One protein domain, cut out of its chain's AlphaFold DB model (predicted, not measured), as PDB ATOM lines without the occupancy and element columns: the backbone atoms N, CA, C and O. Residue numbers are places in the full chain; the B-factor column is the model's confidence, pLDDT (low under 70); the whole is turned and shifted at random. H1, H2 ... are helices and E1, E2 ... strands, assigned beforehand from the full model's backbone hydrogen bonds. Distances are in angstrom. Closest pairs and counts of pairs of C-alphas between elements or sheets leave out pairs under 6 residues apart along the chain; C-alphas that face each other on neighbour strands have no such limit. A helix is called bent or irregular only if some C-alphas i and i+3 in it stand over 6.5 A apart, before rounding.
ATOM      1  N   GLY A   3     181.670 269.393 283.056       58.94
ATOM      2  CA  GLY A   3     181.589 268.487 281.911       58.94
ATOM      3  C   GLY A   3     181.445 269.270 280.602       58.94
ATOM      4  O   GLY A   3     181.201 270.478 280.643       58.94
ATOM      5  N   PRO A   4     181.525 268.603 279.438       63.44
ATOM      6  CA  PRO A   4     181.311 269.240 278.132       63.44
ATOM      7  C   PRO A   4     179.930 269.909 277.990       63.44
ATOM      8  O   PRO A   4     179.763 270.785 277.151       63.44
ATOM      9  N   GLU A   5     178.965 269.556 278.847       66.31
ATOM     10  CA  GLU A   5     177.619 270.148 278.909       66.31
ATOM     11  C   GLU A   5     177.426 271.155 280.069       66.31
ATOM     12  O   GLU A   5     176.314 271.611 280.330       66.31
ATOM     13  N   GLY A   6     178.497 271.520 280.787       80.06
ATOM     14  CA  GLY A   6     178.474 272.470 281.905       80.06
ATOM     15  C   GLY A   6     178.574 271.833 283.300       80.06
ATOM     16  O   GLY A   6     179.037 270.702 283.473       80.06
ATOM     17  N   LYS A   7     178.184 272.597 284.334       87.44
ATOM     18  CA  LYS A   7     178.241 272.174 285.745       87.44
ATOM     19  C   LYS A   7     177.066 271.271 286.097       87.44
ATOM     20  O   LYS A   7     175.914 271.659 285.934       87.44
ATOM     21  N   LEU A   8     177.360 270.123 286.701       90.88
ATOM     22  CA  LEU A   8     176.348 269.214 287.246       90.88
ATOM     23  C   LEU A   8     176.662 268.793 288.683       90.88
ATOM     24  O   LEU A   8     177.819 268.816 289.126       90.88
ATOM     25  N   ILE A   9     175.617 268.379 289.397       92.62
ATOM     26  CA  ILE A   9     175.726 267.742 290.708       92.62
ATOM     27  C   ILE A   9     175.642 266.227 290.533       92.62
ATOM     28  O   ILE A   9     174.681 265.712 289.970       92.62
ATOM     29  N   CYS A  10     176.639 265.513 291.046       93.75
ATOM     30  CA  CYS A  10     176.615 264.059 291.132       93.75
ATOM     31  C   CYS A  10     176.275 263.662 292.571       93.75
ATOM     32  O   CYS A  10     177.001 264.021 293.500       93.75
ATOM     33  N   HIS A  11     175.159 262.965 292.759       94.56
ATOM     34  CA  HIS A  11     174.739 262.425 294.047       94.56
ATOM     35  C   HIS A  11     174.961 260.911 294.050       94.56
ATOM     36  O   HIS A  11     174.285 260.186 293.320       94.56
ATOM     37  N   ILE A  12     175.914 260.450 294.861       95.12
ATOM     38  CA  ILE A  12     176.293 259.040 294.968       95.12
ATOM     39  C   ILE A  12     175.854 258.522 296.339       95.12
ATOM     40  O   ILE A  12     176.252 259.084 297.358       95.12
ATOM     41  N   GLU A  13     175.062 257.451 296.365       94.62
ATOM     42  CA  GLU A  13     174.632 256.784 297.597       94.62
ATOM     43  C   GLU A  13     175.151 255.343 297.649       94.62
ATOM     44  O   GLU A  13     175.045 254.586 296.687       94.62
ATOM     45  N   PHE A  14     175.694 254.957 298.799       94.38
ATOM     46  CA  PHE A  14     176.210 253.621 299.079       94.38
ATOM     47  C   PHE A  14     175.174 252.835 299.887       94.38
ATOM     48  O   PHE A  14     174.757 253.286 300.954       94.38
ATOM     49  N   GLN A  15     174.759 251.658 299.407       92.94
ATOM     50  CA  GLN A  15     173.783 250.810 300.098       92.94
ATOM     51  C   GLN A  15     174.251 249.361 300.256       92.94
ATOM     52  O   GLN A  15     174.670 248.703 299.305       92.94
ATOM     53  N   SER A  16     174.084 248.833 301.469       94.69
ATOM     54  CA  SER A  16     174.396 247.443 301.825       94.69
ATOM     55  C   SER A  16     173.163 246.529 301.884       94.69
ATOM     56  O   SER A  16     173.295 245.318 302.055       94.69
ATOM     57  N   TYR A  17     171.950 247.074 301.738       94.44
ATOM     58  CA  TYR A  17     170.694 246.325 301.840       94.44
ATOM     59  C   TYR A  17     169.629 246.825 300.857       94.44
ATOM     60  O   TYR A  17     169.696 247.943 300.356       94.44
ATOM     61  N   ASN A  18     168.639 245.972 300.568       93.50
ATOM     62  CA  ASN A  18     167.536 246.297 299.662       93.50
ATOM     63  C   ASN A  18     166.509 247.206 300.354       93.50
ATOM     64  O   ASN A  18     165.529 246.738 300.938       93.50
ATOM     65  N   ALA A  19     166.731 248.513 300.295       91.94
ATOM     66  CA  ALA A  19     165.808 249.515 300.799       91.94
ATOM     67  C   ALA A  19     164.622 249.729 299.838       91.94
ATOM     68  O   ALA A  19     164.751 250.380 298.802       91.94
ATOM     69  N   LYS A  20     163.435 249.237 300.217       90.69
ATOM     70  CA  LYS A  20     162.204 249.339 299.407       90.69
ATOM     71  C   LYS A  20     161.867 250.777 298.983       90.69
ATOM     72  O   LYS A  20     161.485 250.994 297.838       90.69
ATOM     73  N   ASP A  21     162.104 251.746 299.866       92.38
ATOM     74  CA  ASP A  21     161.770 253.155 299.617       92.38
ATOM     75  C   ASP A  21     162.913 253.964 298.988       92.38
ATOM     76  O   ASP A  21     162.826 255.191 298.908       92.38
ATOM     77  N   MET A  22     164.001 253.307 298.557       94.38
ATOM     78  CA  MET A  22     165.158 253.980 297.948       94.38
ATOM     79  C   MET A  22     164.748 254.963 296.842       94.38
ATOM     80  O   MET A  22     165.142 256.127 296.939       94.38
ATOM     81  N   PRO A  23     163.890 254.596 295.870       91.81
ATOM     82  CA  PRO A  23     163.545 255.510 294.784       91.81
ATOM     83  C   PRO A  23     162.856 256.795 295.263       91.81
ATOM     84  O   PRO A  23     163.098 257.868 294.716       91.81
ATOM     85  N   TYR A  24     162.025 256.709 296.310       92.81
ATOM     86  CA  TYR A  24     161.314 257.869 296.865       92.81
ATOM     87  C   TYR A  24     162.277 258.809 297.579       92.81
ATOM     88  O   TYR A  24     162.203 260.029 297.415       92.81
ATOM     89  N   ARG A  25     163.224 258.242 298.336       93.62
ATOM     90  CA  ARG A  25     164.273 259.033 298.985       93.62
ATOM     91  C   ARG A  25     165.171 259.714 297.956       93.62
ATOM     92  O   ARG A  25     165.419 260.907 298.110       93.62
ATOM     93  N   MET A  26     165.574 259.007 296.899       93.06
ATOM     94  CA  MET A  26     166.409 259.566 295.830       93.06
ATOM     95  C   MET A  26     165.719 260.725 295.113       93.06
ATOM     96  O   MET A  26     166.329 261.784 294.955       93.06
ATOM     97  N   LEU A  27     164.434 260.586 294.775       92.06
ATOM     98  CA  LEU A  27     163.667 261.676 294.169       92.06
ATOM     99  C   LEU A  27     163.586 262.899 295.093       92.06
ATOM    100  O   LEU A  27     163.853 264.020 294.665       92.06
ATOM    101  N   ARG A  28     163.294 262.695 296.382       93.88
ATOM    102  CA  ARG A  28     163.274 263.780 297.375       93.88
ATOM    103  C   ARG A  28     164.628 264.488 297.481       93.88
ATOM    104  O   ARG A  28     164.668 265.714 297.535       93.88
ATOM    105  N   TYR A  29     165.735 263.743 297.484       94.81
ATOM    106  CA  TYR A  29     167.076 264.332 297.515       94.81
ATOM    107  C   TYR A  29     167.385 265.138 296.254       94.81
ATOM    108  O   TYR A  29     167.925 266.238 296.362       94.81
ATOM    109  N   ALA A  30     166.995 264.644 295.074       92.81
ATOM    110  CA  ALA A  30     167.139 265.399 293.832       92.81
ATOM    111  C   ALA A  30     166.396 266.739 293.911       92.81
ATOM    112  O   ALA A  30     166.975 267.779 293.602       92.81
ATOM    113  N   LEU A  31     165.150 266.737 294.391       93.19
ATOM    114  CA  LEU A  31     164.350 267.957 294.531       93.19
ATOM    115  C   LEU A  31     165.000 268.974 295.479       93.19
ATOM    116  O   LEU A  31     165.135 270.146 295.126       93.19
ATOM    117  N   GLU A  32     165.463 268.535 296.651       95.69
ATOM    118  CA  GLU A  32     166.102 269.417 297.639       95.69
ATOM    119  C   GLU A  32     167.429 270.003 297.147       95.69
ATOM    120  O   GLU A  32     167.706 271.194 297.330       95.69
ATOM    121  N   VAL A  33     168.253 269.191 296.482       93.94
ATOM    122  CA  VAL A  33     169.515 269.650 295.891       93.94
ATOM    123  C   VAL A  33     169.238 270.620 294.744       93.94
ATOM    124  O   VAL A  33     169.853 271.689 294.684       93.94
ATOM    125  N   HIS A  34     168.281 270.301 293.870       91.81
ATOM    126  CA  HIS A  34     167.949 271.139 292.721       91.81
ATOM    127  C   HIS A  34     167.388 272.486 293.175       91.81
ATOM    128  O   HIS A  34     167.798 273.529 292.664       91.81
ATOM    129  N   LYS A  35     166.534 272.493 294.209       94.75
ATOM    130  CA  LYS A  35     166.000 273.714 294.829       94.75
ATOM    131  C   LYS A  35     167.107 274.696 295.223       94.75
ATOM    132  O   LYS A  35     166.925 275.894 295.026       94.75
ATOM    133  N   ARG A  36     168.239 274.199 295.735       94.94
ATOM    134  CA  ARG A  36     169.360 275.018 296.234       94.94
ATOM    135  C   ARG A  36     170.398 275.359 295.171       94.94
ATOM    136  O   ARG A  36     170.992 276.428 295.232       94.94
ATOM    137  N   LYS A  37     170.680 274.431 294.254       93.06
ATOM    138  CA  LYS A  37     171.804 274.547 293.312       93.06
ATOM    139  C   LYS A  37     171.382 274.976 291.915       93.06
ATOM    140  O   LYS A  37     172.212 275.536 291.215       93.06
ATOM    141  N   LYS A  38     170.128 274.725 291.518       91.88
ATOM    142  CA  LYS A  38     169.596 275.023 290.174       91.88
ATOM    143  C   LYS A  38     170.429 274.422 289.031       91.88
ATOM    144  O   LYS A  38     170.388 274.909 287.911       91.88
ATOM    145  N   LEU A  39     171.168 273.350 289.318       90.06
ATOM    146  CA  LEU A  39     171.970 272.608 288.349       90.06
ATOM    147  C   LEU A  39     171.303 271.264 288.019       90.06
ATOM    148  O   LEU A  39     170.527 270.758 288.844       90.06
ATOM    149  N   PRO A  40     171.625 270.667 286.856       89.50
ATOM    150  CA  PRO A  40     171.316 269.273 286.560       89.50
ATOM    151  C   PRO A  40     171.892 268.331 287.625       89.50
ATOM    152  O   PRO A  40     172.971 268.580 288.176       89.50
ATOM    153  N   ILE A  41     171.167 267.249 287.917       91.94
ATOM    154  CA  ILE A  41     171.546 266.266 288.938       91.94
ATOM    155  C   ILE A  41     171.589 264.877 288.318       91.94
ATOM    156  O   ILE A  41     170.572 264.387 287.835       91.94
ATOM    157  N   ASN A  42     172.739 264.223 288.446       91.81
ATOM    158  CA  ASN A  42     172.907 262.807 288.149       91.81
ATOM    159  C   ASN A  42     172.961 262.024 289.460       91.81
ATOM    160  O   ASN A  42     173.676 262.403 290.391       91.81
ATOM    161  N   GLN A  43     172.193 260.940 289.540       92.94
ATOM    162  CA  GLN A  43     172.090 260.111 290.736       92.94
ATOM    163  C   GLN A  43     172.621 258.704 290.461       92.94
ATOM    164  O   GLN A  43     172.213 258.071 289.490       92.94
ATOM    165  N   LEU A  44     173.503 258.216 291.333       92.94
ATOM    166  CA  LEU A  44     174.079 256.874 291.276       92.94
ATOM    167  C   LEU A  44     173.915 256.194 292.636       92.94
ATOM    168  O   LEU A  44     174.291 256.754 293.663       92.94
ATOM    169  N   VAL A  45     173.393 254.971 292.643       94.25
ATOM    170  CA  VAL A  45     173.357 254.131 293.844       94.25
ATOM    171  C   VAL A  45     174.302 252.956 293.638       94.25
ATOM    172  O   VAL A  45     174.129 252.175 292.703       94.25
ATOM    173  N   VAL A  46     175.294 252.827 294.514       95.06
ATOM    174  CA  VAL A  46     176.242 251.711 294.531       95.06
ATOM    175  C   VAL A  46     175.770 250.701 295.569       95.06
ATOM    176  O   VAL A  46     175.793 250.965 296.773       95.06
ATOM    177  N   TYR A  47     175.332 249.538 295.094       95.44
ATOM    178  CA  TYR A  47     174.882 248.440 295.941       95.44
ATOM    179  C   TYR A  47     175.988 247.401 296.131       95.44
ATOM    180  O   TYR A  47     176.512 246.869 295.157       95.44
ATOM    181  N   PHE A  48     176.301 247.082 297.384       94.75
ATOM    182  CA  PHE A  48     177.322 246.095 297.771       94.75
ATOM    183  C   PHE A  48     176.787 245.100 298.812       94.75
ATOM    184  O   PHE A  48     177.523 244.582 299.650       94.75
TER     185      PHE A  48
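What this domain is: This is residues 3 to 48 of the 75 residues of the protein "Transposase, YhgA-like family protein" of Heliorestis convoluta (UniProt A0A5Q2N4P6). Two parallel strands, E1 and E2, lie side by side as a narrow ribbon, and one helix, H1, covers one face of it and runs back against their direction; the other face is bare. This is a strand-helix-strand unit, two parallel neighbour strands with a helix between them along the chain, and its crossover is right-handed. The printed part has 46 residues with one named helix and two named strands, in the order E1, H1, E2, and its class is mixed, helices and strands. The whole is loose, with a radius of gyration of the C-alphas of 11.9 A, and its outline is flat, with spans of 33 by 21 by 10 A.

Where its parts are: Begin at Gly 3 and pass residues 3 to 8, which belong to no named element, to find C-alpha 9 at (175.726, 267.742, 290.708). There strand E1 begins; it takes in residues 9 to 15 and is 19.5 A long from first to last C-alpha. After a short link of 6 residues, find C-alpha 22 at (165.158, 253.980, 297.948), where helix H1 begins; it takes in residues 22 to 37, is 22.1 A long and is not bent. A tight link of 3 residues then leads to strand E2, residues 41 to 47, 19.4 A long, which ends at C-alpha 47 at (174.882, 248.440, 295.941).

How they stand to each other: Look first at E1 and E2, which are parallel neighbours, with 17 degrees between their N-to-C directions. C-alphas 9 and 41 face each other at 4.8 A, and C-alphas 15 and 47 do so at 4.9 A. Between the strands, look for N 11 and O 42, 2.9 A apart, and N 46 and O 13, 2.8 A apart, both within hydrogen-bond range. Next compare H1 with E2: they have 5 pairs of C-alphas within 8 A, and the closest are those of Ala 30 and Ile 41, 6.6 A apart. H1 and E1 are near each other, with 13 pairs of C-alphas within 10 A. In H1 every O i to N i+4 pair is within hydrogen-bond range.

The domain as a whole: The two C-alphas farthest apart are those of Pro 4 and Lys 20, at 34.8 A, while those of Gly 3 and Phe 48, the first and last printed residues, are 27.8 A apart. The printed part has no cut, and neither link is long. Read the B-factor column for the model's confidence: the mean pLDDT of the printed part is 90.9, and residues 3 to 5 are under 70.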